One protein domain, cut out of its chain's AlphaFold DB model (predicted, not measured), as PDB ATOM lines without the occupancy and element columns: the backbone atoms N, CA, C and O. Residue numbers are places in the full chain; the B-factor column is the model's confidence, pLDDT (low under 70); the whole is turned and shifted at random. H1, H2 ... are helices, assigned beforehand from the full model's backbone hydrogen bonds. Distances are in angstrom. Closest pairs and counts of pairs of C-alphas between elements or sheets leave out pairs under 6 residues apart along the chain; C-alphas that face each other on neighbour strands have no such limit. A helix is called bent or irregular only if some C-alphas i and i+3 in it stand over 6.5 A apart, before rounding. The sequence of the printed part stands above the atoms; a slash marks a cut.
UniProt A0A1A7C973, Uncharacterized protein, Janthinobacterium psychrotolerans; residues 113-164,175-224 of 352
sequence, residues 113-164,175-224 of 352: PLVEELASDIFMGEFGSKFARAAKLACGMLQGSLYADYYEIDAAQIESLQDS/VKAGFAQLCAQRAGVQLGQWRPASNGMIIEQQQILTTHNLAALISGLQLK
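Overview. This is residues 113 to 164 and 175 to 224 of the 352 residues of an uncharacterized protein of Janthinobacterium psychrotolerans (UniProt A0A1A7C973). H6 and H7 follow each other almost end to end and make the long axis of an elongated helical body; H2 crosses H7 and meets the end of H6, while H5 crosses H6. Short H4 packs on H2, and short H1 lies by H6. The printed part has 102 residues with seven named helices, H1 to H7 in order, and no named strand: all helix. It is compact, with a radius of gyration of the C-alphas of 12.9 A, and spans 40 by 25 by 23 A.

Along the chain. H1 is residues 120 to 124, beginning at C-alpha (4.786, 64.473, -50.945). H2 is residues 129 to 142, 20.2 A long; H3 is 146 to 150 and H4 155 to 159. H5 is residues 179 to 187, 12.4 A. H6, 196 to 209, is 19.9 A. H7, 211 to 220, is 13.5 A and ends at C-alpha (11.201, 44.531, -65.409); it is irregular, with C-alphas 212 and 215 8.0 A apart.

Arrangement. H2 touches H7 about perpendicular, only just, at 72 degrees; the closest C-alphas, of Ala 138 and Ala 215, are 5.1 A apart. H2 touches residues 206 to 209 of H6 at a steep tilt of 50 degrees, the closest C-alphas being Ala 135 and Leu 209, 5.2 A. H4 touches H2, closest at C-alphas Ile 158 and Lys 136, 6.0 A. H3 is close to H2 but not clearly touching, with C-alphas Ala 148 and Leu 142 closest at 6.1 A. H5 touches H6 about perpendicular, only just, at 72 degrees, closest at C-alphas Cys 183 and Gln 205, 5.2 A. H1 only just touches residues 199 to 203 of H6, with 3 pairs of C-alphas within 8 A, the closest being Ile 122 and Asn 199, 7.1 A. Every O i to N i+4 pair is within hydrogen-bond range in H2, H3, H4, H5 and H6; H7 has 4 of 6, and H1 0 of 1, with 1 of 2 O i to N i+3 pairs.

Size, cuts and confidence. The C-alphas farthest apart, Trp 194 and Lys 224, are 40.1 A apart. Residues 165 to 174 are not printed; C-alphas 164 and 175 are 12.9 A apart across this cut. Of the links printed whole, none is long. pLDDT is under 70 at residues 119 to 124, 163 to 164 and 175 to 177.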
ATOM      1  N   PRO A 113      12.039  50.303 -61.012       94.06
ATOM      2  CA  PRO A 113      11.829  51.666 -60.522       94.06
ATOM      3  C   PRO A 113      10.330  51.988 -60.413       94.06
ATOM      4  O   PRO A 113       9.746  52.603 -61.301       94.06
ATOM      5  N   LEU A 114       9.698  51.552 -59.322       94.50
ATOM      6  CA  LEU A 114       8.275  51.790 -59.072       94.50
ATOM      7  C   LEU A 114       8.022  53.144 -58.391       94.50
ATOM      8  O   LEU A 114       8.707  53.514 -57.432       94.50
ATOM      9  N   VAL A 115       7.010  53.864 -58.874       93.38
ATOM     10  CA  VAL A 115       6.606  55.203 -58.425       93.38
ATOM     11  C   VAL A 115       5.198  55.209 -57.829       93.38
ATOM     12  O   VAL A 115       4.325  54.459 -58.262       93.38
ATOM     13  N   GLU A 116       4.965  56.051 -56.825       89.56
ATOM     14  CA  GLU A 116       3.646  56.276 -56.223       89.56
ATOM     15  C   GLU A 116       2.792  57.254 -57.046       89.56
ATOM     16  O   GLU A 116       3.295  57.984 -57.897       89.56
ATOM     17  N   GLU A 117       1.481  57.274 -56.787       81.50
ATOM     18  CA  GLU A 117       0.513  58.188 -57.419       81.50
ATOM     19  C   GLU A 117       0.735  59.654 -57.036       81.50
ATOM     20  O   GLU A 117       0.575  60.543 -57.869       81.50
ATOM     21  N   LEU A 118       1.101  59.895 -55.777       74.81
ATOM     22  CA  LEU A 118       1.353  61.217 -55.215       74.81
ATOM     23  C   LEU A 118       2.702  61.185 -54.498       74.81
ATOM     24  O   LEU A 118       2.885  60.392 -53.573       74.81
ATOM     25  N   ALA A 119       3.622  62.060 -54.901       65.50
ATOM     26  CA  ALA A 119       4.841  62.335 -54.151       65.50
ATOM     27  C   ALA A 119       4.582  63.513 -53.208       65.50
ATOM     28  O   ALA A 119       4.143  64.564 -53.662       65.50
ATOM     29  N   SER A 120       4.853  63.365 -51.911       58.91
ATOM     30  CA  SER A 120       4.786  64.473 -50.945       58.91
ATOM     31  C   SER A 120       5.706  65.638 -51.319       58.91
ATOM     32  O   SER A 120       5.425  66.790 -51.002       58.91
ATOM     33  N   ASP A 121       6.769  65.340 -52.053       64.81
ATOM     34  CA  ASP A 121       7.797  66.303 -52.439       64.81
ATOM     35  C   ASP A 121       7.367  67.204 -53.594       64.81
ATOM     36  O   ASP A 121       7.952  68.266 -53.789       64.81
ATOM     37  N   ILE A 122       6.282  66.867 -54.305       66.25
ATOM     38  CA  ILE A 122       5.776  67.732 -55.375       66.25
ATOM     39  C   ILE A 122       5.272  69.071 -54.834       66.25
ATOM     40  O   ILE A 122       5.368  70.090 -55.513       66.25
ATOM     41  N   PHE A 123       4.808  69.094 -53.580       66.50
ATOM     42  CA  PHE A 123       4.463  70.331 -52.876       66.50
ATOM     43  C   PHE A 123       5.698  71.188 -52.574       66.50
ATOM     44  O   PHE A 123       5.576  72.397 -52.417       66.50
ATOM     45  N   MET A 124       6.880  70.570 -52.533       68.25
ATOM     46  CA  MET A 124       8.178  71.236 -52.421       68.25
ATOM     47  C   MET A 124       8.816  71.495 -53.800       68.25
ATOM     48  O   MET A 124       9.937  71.981 -53.875       68.25
ATOM     49  N   GLY A 125       8.106  71.195 -54.897       73.75
ATOM     50  CA  GLY A 125       8.582  71.396 -56.266       73.75
ATOM     51  C   GLY A 125       9.547  70.323 -56.775       73.75
ATOM     52  O   GLY A 125      10.193  70.542 -57.799       73.75
ATOM     53  N   GLU A 126       9.642  69.167 -56.111       80.81
ATOM     54  CA  GLU A 126      10.611  68.121 -56.447       80.81
ATOM     55  C   GLU A 126       9.982  66.724 -56.573       80.81
ATOM     56  O   GLU A 126       8.910  66.424 -56.051       80.81
ATOM     57  N   PHE A 127      10.684  65.837 -57.278       84.00
ATOM     58  CA  PHE A 127      10.407  64.403 -57.309       84.00
ATOM     59  C   PHE A 127      11.696  63.649 -56.987       84.00
ATOM     60  O   PHE A 127      12.770  64.022 -57.456       84.00
ATOM     61  N   GLY A 128      11.591  62.538 -56.254       81.75
ATOM     62  CA  GLY A 128      12.744  61.672 -56.002       81.75
ATOM     63  C   GLY A 128      13.347  61.082 -57.289       81.75
ATOM     64  O   GLY A 128      12.650  60.849 -58.279       81.75
ATOM     65  N   SER A 129      14.637  60.733 -57.261       84.31
ATOM     66  CA  SER A 129      15.388  60.242 -58.436       84.31
ATOM     67  C   SER A 129      14.791  58.997 -59.113       84.31
ATOM     68  O   SER A 129      15.008  58.751 -60.298       84.31
ATOM     69  N   LYS A 130      13.990  58.201 -58.393       88.19
ATOM     70  CA  LYS A 130      13.286  57.040 -58.964       88.19
ATOM     71  C   LYS A 130      12.302  57.404 -60.082       88.19
ATOM     72  O   LYS A 130      12.099  56.580 -60.966       88.19
ATOM     73  N   PHE A 131      11.730  58.609 -60.069       92.06
ATOM     74  CA  PHE A 131      10.797  59.049 -61.106       92.06
ATOM     75  C   PHE A 131      11.507  59.273 -62.445       92.06
ATOM     76  O   PHE A 131      11.022  58.802 -63.471       92.06
ATOM     77  N   ALA A 132      12.699  59.882 -62.429       92.44
ATOM     78  CA  ALA A 132      13.535  60.024 -63.621       92.44
ATOM     79  C   ALA A 132      13.945  58.653 -64.188       92.44
ATOM     80  O   ALA A 132      13.801  58.415 -65.385       92.44
ATOM     81  N   ARG A 133      14.356  57.708 -63.328       93.25
ATOM     82  CA  ARG A 133      14.667  56.326 -63.744       93.25
ATOM     83  C   ARG A 133      13.468  55.611 -64.363       93.25
ATOM     84  O   ARG A 133      13.615  54.954 -65.390       93.25
ATOM     85  N   ALA A 134      12.286  55.749 -63.764       95.62
ATOM     86  CA  ALA A 134      11.055  55.176 -64.297       95.62
ATOM     87  C   ALA A 134      10.685  55.781 -65.661       95.62
ATOM     88  O   ALA A 134      10.297  55.044 -66.565       95.62
ATOM     89  N   ALA A 135      10.851  57.098 -65.829       96.62
ATOM     90  CA  ALA A 135      10.594  57.789 -67.088       96.62
ATOM     91  C   ALA A 135      11.573  57.375 -68.195       96.62
ATOM     92  O   ALA A 135      11.140  57.071 -69.302       96.62
ATOM     93  N   LYS A 136      12.876  57.274 -67.895       96.00
ATOM     94  CA  LYS A 136      13.885  56.768 -68.842       96.00
ATOM     95  C   LYS A 136      13.576  55.342 -69.296       96.00
ATOM     96  O   LYS A 136      13.611  55.058 -70.489       96.00
ATOM     97  N   LEU A 137      13.217  54.459 -68.358       96.56
ATOM     98  CA  LEU A 137      12.818  53.086 -68.677       96.56
ATOM     99  C   LEU A 137      11.577  53.063 -69.579       96.56
ATOM    100  O   LEU A 137      11.566  52.358 -70.587       96.56
ATOM    101  N   ALA A 138      10.545  53.840 -69.239       97.88
ATOM    102  CA  ALA A 138       9.328  53.928 -70.039       97.88
ATOM    103  C   ALA A 138       9.601  54.472 -71.447       97.88
ATOM    104  O   ALA A 138       9.117  53.901 -72.422       97.88
ATOM    105  N   CYS A 139      10.425  55.515 -71.555       96.81
ATOM    106  CA  CYS A 139      10.847  56.093 -72.823       96.81
ATOM    107  C   CYS A 139      11.565  55.064 -73.701       96.81
ATOM    108  O   CYS A 139      11.160  54.869 -74.841       96.81
ATOM    109  N   GLY A 140      12.546  54.332 -73.163       96.00
ATOM    110  CA  GLY A 140      13.251  53.296 -73.925       96.00
ATOM    111  C   GLY A 140      12.337  52.172 -74.433       96.00
ATOM    112  O   GLY A 140      12.596  51.590 -75.480       96.00
ATOM    113  N   MET A 141      11.242  51.877 -73.723       96.06
ATOM    114  CA  MET A 141      10.254  50.880 -74.153       96.06
ATOM    115  C   MET A 141       9.253  51.417 -75.189       96.06
ATOM    116  O   MET A 141       8.746  50.643 -76.000       96.06
ATOM    117  N   LEU A 142       8.918  52.707 -75.128       96.62
ATOM    118  CA  LEU A 142       7.803  53.304 -75.872       96.62
ATOM    119  C   LEU A 142       8.224  54.294 -76.953       96.62
ATOM    120  O   LEU A 142       7.350  54.831 -77.637       96.62
ATOM    121  N   GLN A 143       9.517  54.560 -77.118       94.44
ATOM    122  CA  GLN A 143      10.000  55.452 -78.160       94.44
ATOM    123  C   GLN A 143       9.512  54.982 -79.530       94.44
ATOM    124  O   GLN A 143       9.616  53.807 -79.884       94.44
ATOM    125  N   GLY A 144       8.941  55.922 -80.284       92.06
ATOM    126  CA  GLY A 144       8.332  55.628 -81.569       92.06
ATOM    127  C   GLY A 144       7.190  54.624 -81.448       92.06
ATOM    128  O   GLY A 144       7.116  53.734 -82.283       92.06
ATOM    129  N   SER A 145       6.325  54.741 -80.439       95.44
ATOM    130  CA  SER A 145       5.049  54.017 -80.312       95.44
ATOM    131  C   SER A 145       3.871  54.997 -80.308       95.44
ATOM    132  O   SER A 145       4.063  56.187 -80.069       95.44
ATOM    133  N   LEU A 146       2.642  54.489 -80.483       96.75
ATOM    134  CA  LEU A 146       1.422  55.304 -80.398       96.75
ATOM    135  C   LEU A 146       1.342  56.108 -79.086       96.75
ATOM    136  O   LEU A 146       0.863  57.234 -79.096       96.75
ATOM    137  N   TYR A 147       1.828  55.569 -77.966       98.19
ATOM    138  CA  TYR A 147       1.825  56.262 -76.679       98.19
ATOM    139  C   TYR A 147       2.713  57.505 -76.697       98.19
ATOM    140  O   TYR A 147       2.303  58.560 -76.214       98.19
ATOM    141  N   ALA A 148       3.924  57.374 -77.244       96.25
ATOM    142  CA  ALA A 148       4.864  58.484 -77.345       96.25
ATOM    143  C   ALA A 148       4.352  59.553 -78.314       96.25
ATOM    144  O   ALA A 148       4.426  60.735 -77.988       96.25
ATOM    145  N   ASP A 149       3.772  59.133 -79.441       94.50
ATOM    146  CA  ASP A 149       3.206  60.035 -80.445       94.50
ATOM    147  C   ASP A 149       1.983  60.788 -79.876       94.50
ATOM    148  O   ASP A 149       1.918  62.013 -79.935       94.50
ATOM    149  N   TYR A 150       1.049  60.074 -79.231       96.38
ATOM    150  CA  TYR A 150      -0.194  60.648 -78.698       96.38
ATOM    151  C   TYR A 150       0.042  61.664 -77.577       96.38
ATOM    152  O   TYR A 150      -0.675  62.657 -77.494       96.38
ATOM    153  N   TYR A 151       1.025  61.415 -76.706       96.81
ATOM    154  CA  TYR A 151       1.382  62.321 -75.609       96.81
ATOM    155  C   TYR A 151       2.548  63.255 -75.942       96.81
ATOM    156  O   TYR A 151       3.019  63.956 -75.044       96.81
ATOM    157  N   GLU A 152       3.027  63.274 -77.187       94.75
ATOM    158  CA  GLU A 152       4.121  64.143 -77.639       94.75
ATOM    159  C   GLU A 152       5.356  64.024 -76.721       94.75
ATOM    160  O   GLU A 152       5.826  64.989 -76.109       94.75
ATOM    161  N   ILE A 153       5.823  62.790 -76.518       95.19
ATOM    162  CA  ILE A 153       6.952  62.493 -75.633       95.19
ATOM    163  C   ILE A 153       8.269  62.681 -76.390       95.19
ATOM    164  O   ILE A 153       8.597  61.916 -77.295       95.19
ATOM    165  N   ASP A 154       9.057  63.667 -75.961       94.19
ATOM    166  CA  ASP A 154      10.407  63.911 -76.465       94.19
ATOM    167  C   ASP A 154      11.424  63.012 -75.739       94.19
ATOM    168  O   ASP A 154      11.748  63.215 -74.562       94.19
ATOM    169  N   ALA A 155      11.929  62.007 -76.456       93.25
ATOM    170  CA  ALA A 155      12.905  61.063 -75.924       93.25
ATOM    171  C   ALA A 155      14.228  61.737 -75.528       93.25
ATOM    172  O   ALA A 155      14.788  61.404 -74.483       93.25
ATOM    173  N   ALA A 156      14.691  62.732 -76.291       92.06
ATOM    174  CA  ALA A 156      15.944  63.426 -76.007       92.06
ATOM    175  C   ALA A 156      15.850  64.231 -74.701       92.06
ATOM    176  O   ALA A 156      16.791  64.251 -73.901       92.06
ATOM    177  N   GLN A 157      14.689  64.839 -74.429       92.19
ATOM    178  CA  GLN A 157      14.438  65.505 -73.148       92.19
ATOM    179  C   GLN A 157      14.492  64.524 -71.973       92.19
ATOM    180  O   GLN A 157      15.112  64.837 -70.956       92.19
ATOM    181  N   ILE A 158      13.905  63.330 -72.107       92.94
ATOM    182  CA  ILE A 158      13.920  62.312 -71.043       92.94
ATOM    183  C   ILE A 158      15.328  61.753 -70.816       92.94
ATOM    184  O   ILE A 158      15.755  61.609 -69.670       92.94
ATOM    185  N   GLU A 159      16.070  61.457 -71.882       89.56
ATOM    186  CA  GLU A 159      17.448  60.962 -71.788       89.56
ATOM    187  C   GLU A 159      18.368  61.965 -71.083       89.56
ATOM    188  O   GLU A 159      19.240  61.572 -70.304       89.56
ATOM    189  N   SER A 160      18.124  63.264 -71.280       87.94
ATOM    190  CA  SER A 160      18.892  64.342 -70.652       87.94
ATOM    191  C   SER A 160      18.653  64.511 -69.141       87.94
ATOM    192  O   SER A 160      19.408  65.242 -68.486       87.94
ATOM    193  N   LEU A 161      17.638  63.842 -68.570       86.88
ATOM    194  CA  LEU A 161      17.324  63.917 -67.142       86.88
ATOM    195  C   LEU A 161      18.487  63.395 -66.294       86.88
ATOM    196  O   LEU A 161      19.037  62.318 -66.533       86.88
ATOM    197  N   GLN A 162      18.829  64.126 -65.239       72.25
ATOM    198  CA  GLN A 162      19.849  63.685 -64.294       72.25
ATOM    199  C   GLN A 162      19.288  62.654 -63.310       72.25
ATOM    200  O   GLN A 162      18.187  62.811 -62.781       72.25
ATOM    201  N   ASP A 163      20.080  61.622 -63.021       59.53
ATOM    202  CA  ASP A 163      19.854  60.751 -61.871       59.53
ATOM    203  C   ASP A 163      20.449  61.437 -60.642       59.53
ATOM    204  O   ASP A 163      21.629  61.289 -60.328       59.53
ATOM    205  N   SER A 164      19.650  62.274 -59.984       51.53
ATOM    206  CA  SER A 164      20.076  63.059 -58.823       51.53
ATOM    207  C   SER A 164      20.379  62.147 -57.624       51.53
ATOM    208  O   SER A 164      19.532  61.920 -56.764       51.53
ATOM    209  N   VAL A 175      21.200  75.223 -65.571       41.81
ATOM    210  CA  VAL A 175      20.173  74.383 -64.940       41.81
ATOM    211  C   VAL A 175      19.650  73.394 -65.989       41.81
ATOM    212  O   VAL A 175      18.746  73.716 -66.757       41.81
ATOM    213  N   LYS A 176      20.236  72.195 -66.066       46.41
ATOM    214  CA  LYS A 176      19.567  71.064 -66.722       46.41
ATOM    215  C   LYS A 176      18.294  70.772 -65.926       46.41
ATOM    216  O   LYS A 176      18.351  70.645 -64.705       46.41
ATOM    217  N   ALA A 177      17.149  70.748 -66.603       58.19
ATOM    218  CA  ALA A 177      15.846  70.649 -65.959       58.19
ATOM    219  C   ALA A 177      15.717  69.329 -65.179       58.19
ATOM    220  O   ALA A 177      15.858  68.244 -65.741       58.19
ATOM    221  N   GLY A 178      15.440  69.417 -63.877       82.19
ATOM    222  CA  GLY A 178      15.043  68.254 -63.084       82.19
ATOM    223  C   GLY A 178      13.707  67.682 -63.572       82.19
ATOM    224  O   GLY A 178      12.933  68.360 -64.248       82.19
ATOM    225  N   PHE A 179      13.397  66.438 -63.198       89.88
ATOM    226  CA  PHE A 179      12.170  65.758 -63.639       89.88
ATOM    227  C   PHE A 179      10.883  66.552 -63.330       89.88
ATOM    228  O   PHE A 179       9.972  66.602 -64.156       89.88
ATOM    229  N   ALA A 180      10.826  67.239 -62.181       89.62
ATOM    230  CA  ALA A 180       9.709  68.118 -61.829       89.62
ATOM    231  C   ALA A 180       9.550  69.292 -62.811       89.62
ATOM    232  O   ALA A 180       8.432  69.613 -63.211       89.62
ATOM    233  N   GLN A 181      10.662  69.890 -63.249       90.31
ATOM    234  CA  GLN A 181      10.661  71.024 -64.176       90.31
ATOM    235  C   GLN A 181      10.158  70.596 -65.556       90.31
ATOM    236  O   GLN A 181       9.360  71.312 -66.157       90.31
ATOM    237  N   LEU A 182      10.561  69.408 -66.021       92.81
ATOM    238  CA  LEU A 182      10.039  68.824 -67.257       92.81
ATOM    239  C   LEU A 182       8.520  68.605 -67.169       92.81
ATOM    240  O   LEU A 182       7.787  68.983 -68.081       92.81
ATOM    241  N   CYS A 183       8.029  68.046 -66.059       94.00
ATOM    242  CA  CYS A 183       6.592  67.839 -65.862       94.00
ATOM    243  C   CYS A 183       5.816  69.166 -65.835       94.00
ATOM    244  O   CYS A 183       4.755  69.261 -66.447       94.00
ATOM    245  N   ALA A 184       6.349  70.199 -65.177       92.75
ATOM    246  CA  ALA A 184       5.731  71.523 -65.123       92.75
ATOM    247  C   ALA A 184       5.708  72.225 -66.486       92.75
ATOM    248  O   ALA A 184       4.669  72.751 -66.882       92.75
ATOM    249  N   GLN A 185       6.806  72.147 -67.245       93.75
ATOM    250  CA  GLN A 185       6.873  72.662 -68.613       93.75
ATOM    251  C   GLN A 185       5.829  71.992 -69.511       93.75
ATOM    252  O   GLN A 185       5.086  72.683 -70.200       93.75
ATOM    253  N   ARG A 186       5.727  70.659 -69.461       94.31
ATOM    254  CA  ARG A 186       4.721  69.906 -70.225       94.31
ATOM    255  C   ARG A 186       3.288  70.211 -69.794       94.31
ATOM    256  O   ARG A 186       2.378  70.157 -70.610       94.31
ATOM    257  N   ALA A 187       3.083  70.522 -68.519       93.81
ATOM    258  CA  ALA A 187       1.788  70.933 -67.992       93.81
ATOM    259  C   ALA A 187       1.454  72.405 -68.306       93.81
ATOM    260  O   ALA A 187       0.307  72.804 -68.132       93.81
ATOM    261  N   GLY A 188       2.420  73.214 -68.753       93.56
ATOM    262  CA  GLY A 188       2.226  74.647 -68.979       93.56
ATOM    263  C   GLY A 188       2.016  75.452 -67.690       93.56
ATOM    264  O   GLY A 188       1.391  76.508 -67.729       93.56
ATOM    265  N   VAL A 189       2.517  74.962 -66.551       91.81
ATOM    266  CA  VAL A 189       2.367  75.601 -65.230       91.81
ATOM    267  C   VAL A 189       3.726  75.826 -64.564       91.81
ATOM    268  O   VAL A 189       4.742  75.263 -64.971       91.81
ATOM    269  N   GLN A 190       3.760  76.652 -63.519       87.12
ATOM    270  CA  GLN A 190       4.975  76.905 -62.739       87.12
ATOM    271  C   GLN A 190       5.101  75.933 -61.557       87.12
ATOM    272  O   GLN A 190       4.109  75.608 -60.901       87.12
ATOM    273  N   LEU A 191       6.331  75.508 -61.250       84.25
ATOM    274  CA  LEU A 191       6.633  74.733 -60.042       84.25
ATOM    275  C   LEU A 191       6.507  75.573 -58.766       84.25
ATOM    276  O   LEU A 191       6.685  76.789 -58.783       84.25
ATOM    277  N   GLY A 192       6.257  74.893 -57.643       73.62
ATOM    278  CA  GLY A 192       6.296  75.494 -56.305       73.62
ATOM    279  C   GLY A 192       5.070  76.336 -55.943       73.62
ATOM    280  O   GLY A 192       5.055  76.980 -54.895       73.62
ATOM    281  N   GLN A 193       4.026  76.338 -56.776       73.69
ATOM    282  CA  GLN A 193       2.766  76.991 -56.437       73.69
ATOM    283  C   GLN A 193       1.911  76.096 -55.525       73.69
ATOM    284  O   GLN A 193       1.686  74.918 -55.800       73.69
ATOM    285  N   TRP A 194       1.344  76.671 -54.461       74.81
ATOM    286  CA  TRP A 194       0.397  75.993 -53.562       74.81
ATOM    287  C   TRP A 194      -1.018  75.925 -54.159       74.81
ATOM    288  O   TRP A 194      -2.002  76.337 -53.546       74.81
ATOM    289  N   ARG A 195      -1.131  75.426 -55.393       83.62
ATOM    290  CA  ARG A 195      -2.393  75.319 -56.130       83.62
ATOM    291  C   ARG A 195      -2.683  73.855 -56.472       83.62
ATOM    292  O   ARG A 195      -1.961  73.262 -57.274       83.62
ATOM    293  N   PRO A 196      -3.751  73.253 -55.908       85.38
ATOM    294  CA  PRO A 196      -4.064  71.842 -56.139       85.38
ATOM    295  C   PRO A 196      -4.261  71.472 -57.613       85.38
ATOM    296  O   PRO A 196      -3.894  70.371 -58.012       85.38
ATOM    297  N   ALA A 197      -4.826  72.376 -58.422       87.44
ATOM    298  CA  ALA A 197      -5.031  72.146 -59.852       87.44
ATOM    299  C   ALA A 197      -3.699  72.066 -60.614       87.44
ATOM    300  O   ALA A 197      -3.473  71.084 -61.320       87.44
ATOM    301  N   SER A 198      -2.798  73.031 -60.402       89.88
ATOM    302  CA  SER A 198      -1.465  73.072 -61.014       89.88
ATOM    303  C   SER A 198      -0.648  71.842 -60.621       89.88
ATOM    304  O   SER A 198      -0.145  71.132 -61.486       89.88
ATOM    305  N   ASN A 199      -0.606  71.505 -59.326       89.19
ATOM    306  CA  ASN A 199       0.091  70.306 -58.851       89.19
ATOM    307  C   ASN A 199      -0.501  69.027 -59.456       89.19
ATOM    308  O   ASN A 199       0.242  68.130 -59.846       89.19
ATOM    309  N   GLY A 200      -1.826  68.960 -59.601       91.50
ATOM    310  CA  GLY A 200      -2.504  67.860 -60.281       91.50
ATOM    311  C   GLY A 200      -2.104  67.708 -61.751       91.50
ATOM    312  O   GLY A 200      -1.876  66.585 -62.196       91.50
ATOM    313  N   MET A 201      -1.940  68.814 -62.484       94.38
ATOM    314  CA  MET A 201      -1.445  68.796 -63.870       94.38
ATOM    315  C   MET A 201       0.011  68.313 -63.954       94.38
ATOM    316  O   MET A 201       0.349  67.533 -64.842       94.38
ATOM    317  N   ILE A 202       0.865  68.706 -63.004       93.62
ATOM    318  CA  ILE A 202       2.262  68.243 -62.941       93.62
ATOM    319  C   ILE A 202       2.326  66.742 -62.625       93.62
ATOM    320  O   ILE A 202       3.066  66.004 -63.275       93.62
ATOM    321  N   ILE A 203       1.519  66.271 -61.667       92.69
ATOM    322  CA  ILE A 203       1.386  64.841 -61.343       92.69
ATOM    323  C   ILE A 203       0.875  64.064 -62.558       92.69
ATOM    324  O   ILE A 203       1.367  62.981 -62.856       92.69
ATOM    325  N   GLU A 204      -0.086  64.610 -63.300       95.44
ATOM    326  CA  GLU A 204      -0.582  63.981 -64.520       95.44
ATOM    327  C   GLU A 204       0.517  63.815 -65.578       95.44
ATOM    328  O   GLU A 204       0.643  62.731 -66.149       95.44
ATOM    329  N   GLN A 205       1.376  64.820 -65.775       96.44
ATOM    330  CA  GLN A 205       2.541  64.689 -66.656       96.44
ATOM    331  C   GLN A 205       3.548  63.662 -66.135       96.44
ATOM    332  O   GLN A 205       4.047  62.851 -66.913       96.44
ATOM    333  N   GLN A 206       3.790  63.613 -64.824       95.44
ATOM    334  CA  GLN A 206       4.616  62.565 -64.228       95.44
ATOM    335  C   GLN A 206       4.063  61.170 -64.544       95.44
ATOM    336  O   GLN A 206       4.819  60.286 -64.946       95.44
ATOM    337  N   GLN A 207       2.757  60.964 -64.391       96.38
ATOM    338  CA  GLN A 207       2.116  59.681 -64.666       96.38
ATOM    339  C   GLN A 207       2.196  59.288 -66.141       96.38
ATOM    340  O   GLN A 207       2.364  58.102 -66.426       96.38
ATOM    341  N   ILE A 208       2.099  60.256 -67.058       97.94
ATOM    342  CA  ILE A 208       2.313  60.042 -68.495       97.94
ATOM    343  C   ILE A 208       3.754  59.584 -68.740       97.94
ATOM    344  O   ILE A 208       3.981  58.500 -69.271       97.94
ATOM    345  N   LEU A 209       4.737  60.362 -68.280       97.75
ATOM    346  CA  LEU A 209       6.152  60.093 -68.548       97.75
ATOM    347  C   LEU A 209       6.641  58.776 -67.938       97.75
ATOM    348  O   LEU A 209       7.494  58.111 -68.516       97.75
ATOM    349  N   THR A 210       6.102  58.367 -66.789       97.31
ATOM    350  CA  THR A 210       6.463  57.093 -66.151       97.31
ATOM    351  C   THR A 210       5.512  55.953 -66.512       97.31
ATOM    352  O   THR A 210       5.629  54.868 -65.934       97.31
ATOM    353  N   THR A 211       4.514  56.180 -67.378       97.75
ATOM    354  CA  THR A 211       3.396  55.253 -67.680       97.75
ATOM    355  C   THR A 211       2.688  54.722 -66.430       97.75
ATOM    356  O   THR A 211       2.154  53.615 -66.410       97.75
ATOM    357  N   HIS A 212       2.798  55.483 -65.340       95.25
ATOM    358  CA  HIS A 212       2.465  55.090 -63.978       95.25
ATOM    359  C   HIS A 212       2.747  53.597 -63.665       95.25
ATOM    360  O   HIS A 212       1.869  52.854 -63.233       95.25
ATOM    361  N   ASN A 213       4.004  53.181 -63.878       97.56
ATOM    362  CA  ASN A 213       4.561  51.836 -63.652       97.56
ATOM    363  C   ASN A 213       4.279  50.761 -64.709       97.56
ATOM    364  O   ASN A 213       4.893  49.699 -64.609       97.56
ATOM    365  N   LEU A 214       3.434  50.981 -65.722       98.25
ATOM    366  CA  LEU A 214       3.129  49.937 -66.713       98.25
ATOM    367  C   LEU A 214       4.382  49.451 -67.455       98.25
ATOM    368  O   LEU A 214       4.660  48.251 -67.467       98.25
ATOM    369  N   ALA A 215       5.187  50.367 -67.998       98.06
ATOM    370  CA  ALA A 215       6.435  50.013 -68.671       98.06
ATOM    371  C   ALA A 215       7.456  49.386 -67.710       98.06
ATOM    372  O   ALA A 215       8.080  48.376 -68.038       98.06
ATOM    373  N   ALA A 216       7.590  49.942 -66.497       97.69
ATOM    374  CA  ALA A 216       8.496  49.427 -65.469       97.69
ATOM    375  C   ALA A 216       8.173  47.971 -65.109       97.69
ATOM    376  O   ALA A 216       9.073  47.135 -65.042       97.69
ATOM    377  N   LEU A 217       6.892  47.650 -64.938       97.81
ATOM    378  CA  LEU A 217       6.437  46.303 -64.621       97.81
ATOM    379  C   LEU A 217       6.572  45.353 -65.806       97.81
ATOM    380  O   LEU A 217       7.113  44.265 -65.640       97.81
ATOM    381  N   ILE A 218       6.123  45.747 -66.999       97.38
ATOM    382  CA  ILE A 218       6.161  44.860 -68.167       97.38
ATOM    383  C   ILE A 218       7.598  44.549 -68.579       97.38
ATOM    384  O   ILE A 218       7.909  43.385 -68.833       97.38
ATOM    385  N   SER A 219       8.476  45.552 -68.605       95.94
ATOM    386  CA  SER A 219       9.888  45.359 -68.938       95.94
ATOM    387  C   SER A 219      10.631  44.631 -67.813       95.94
ATOM    388  O   SER A 219      11.240  43.587 -68.045       95.94
ATOM    389  N   GLY A 220      10.496  45.097 -66.565       94.81
ATOM    390  CA  GLY A 220      11.201  44.531 -65.409       94.81
ATOM    391  C   GLY A 220      10.829  43.080 -65.088       94.81
ATOM    392  O   GLY A 220      11.656  42.333 -64.567       94.81
ATOM    393  N   LEU A 221       9.607  42.656 -65.428       95.56
ATOM    394  CA  LEU A 221       9.128  41.283 -65.240       95.56
ATOM    395  C   LEU A 221       9.065  40.466 -66.535       95.56
ATOM    396  O   LEU A 221       8.681  39.296 -66.482       95.56
ATOM    397  N   GLN A 222       9.462  41.054 -67.669       95.19
ATOM    398  CA  GLN A 222       9.450  40.431 -68.998       95.19
ATOM    399  C   GLN A 222       8.062  39.890 -69.398       95.19
ATOM    400  O   GLN A 222       7.929  38.798 -69.943       95.19
ATOM    401  N   LEU A 223       7.005  40.663 -69.129       95.69
ATOM    402  CA  LEU A 223       5.611  40.219 -69.277       95.69
ATOM    403  C   LEU A 223       5.036  40.379 -70.685       95.69
ATOM    404  O   LEU A 223       3.901  39.967 -70.915       95.69
ATOM    405  N   LYS A 224       5.782  40.967 -71.629       94.00
ATOM    406  CA  LYS A 224       5.266  41.277 -72.972       94.00
ATOM    407  C   LYS A 224       4.666  40.043 -73.655       94.00
ATOM    408  O   LYS A 224       3.526  40.100 -74.096       94.00
TER     409      LYS A 224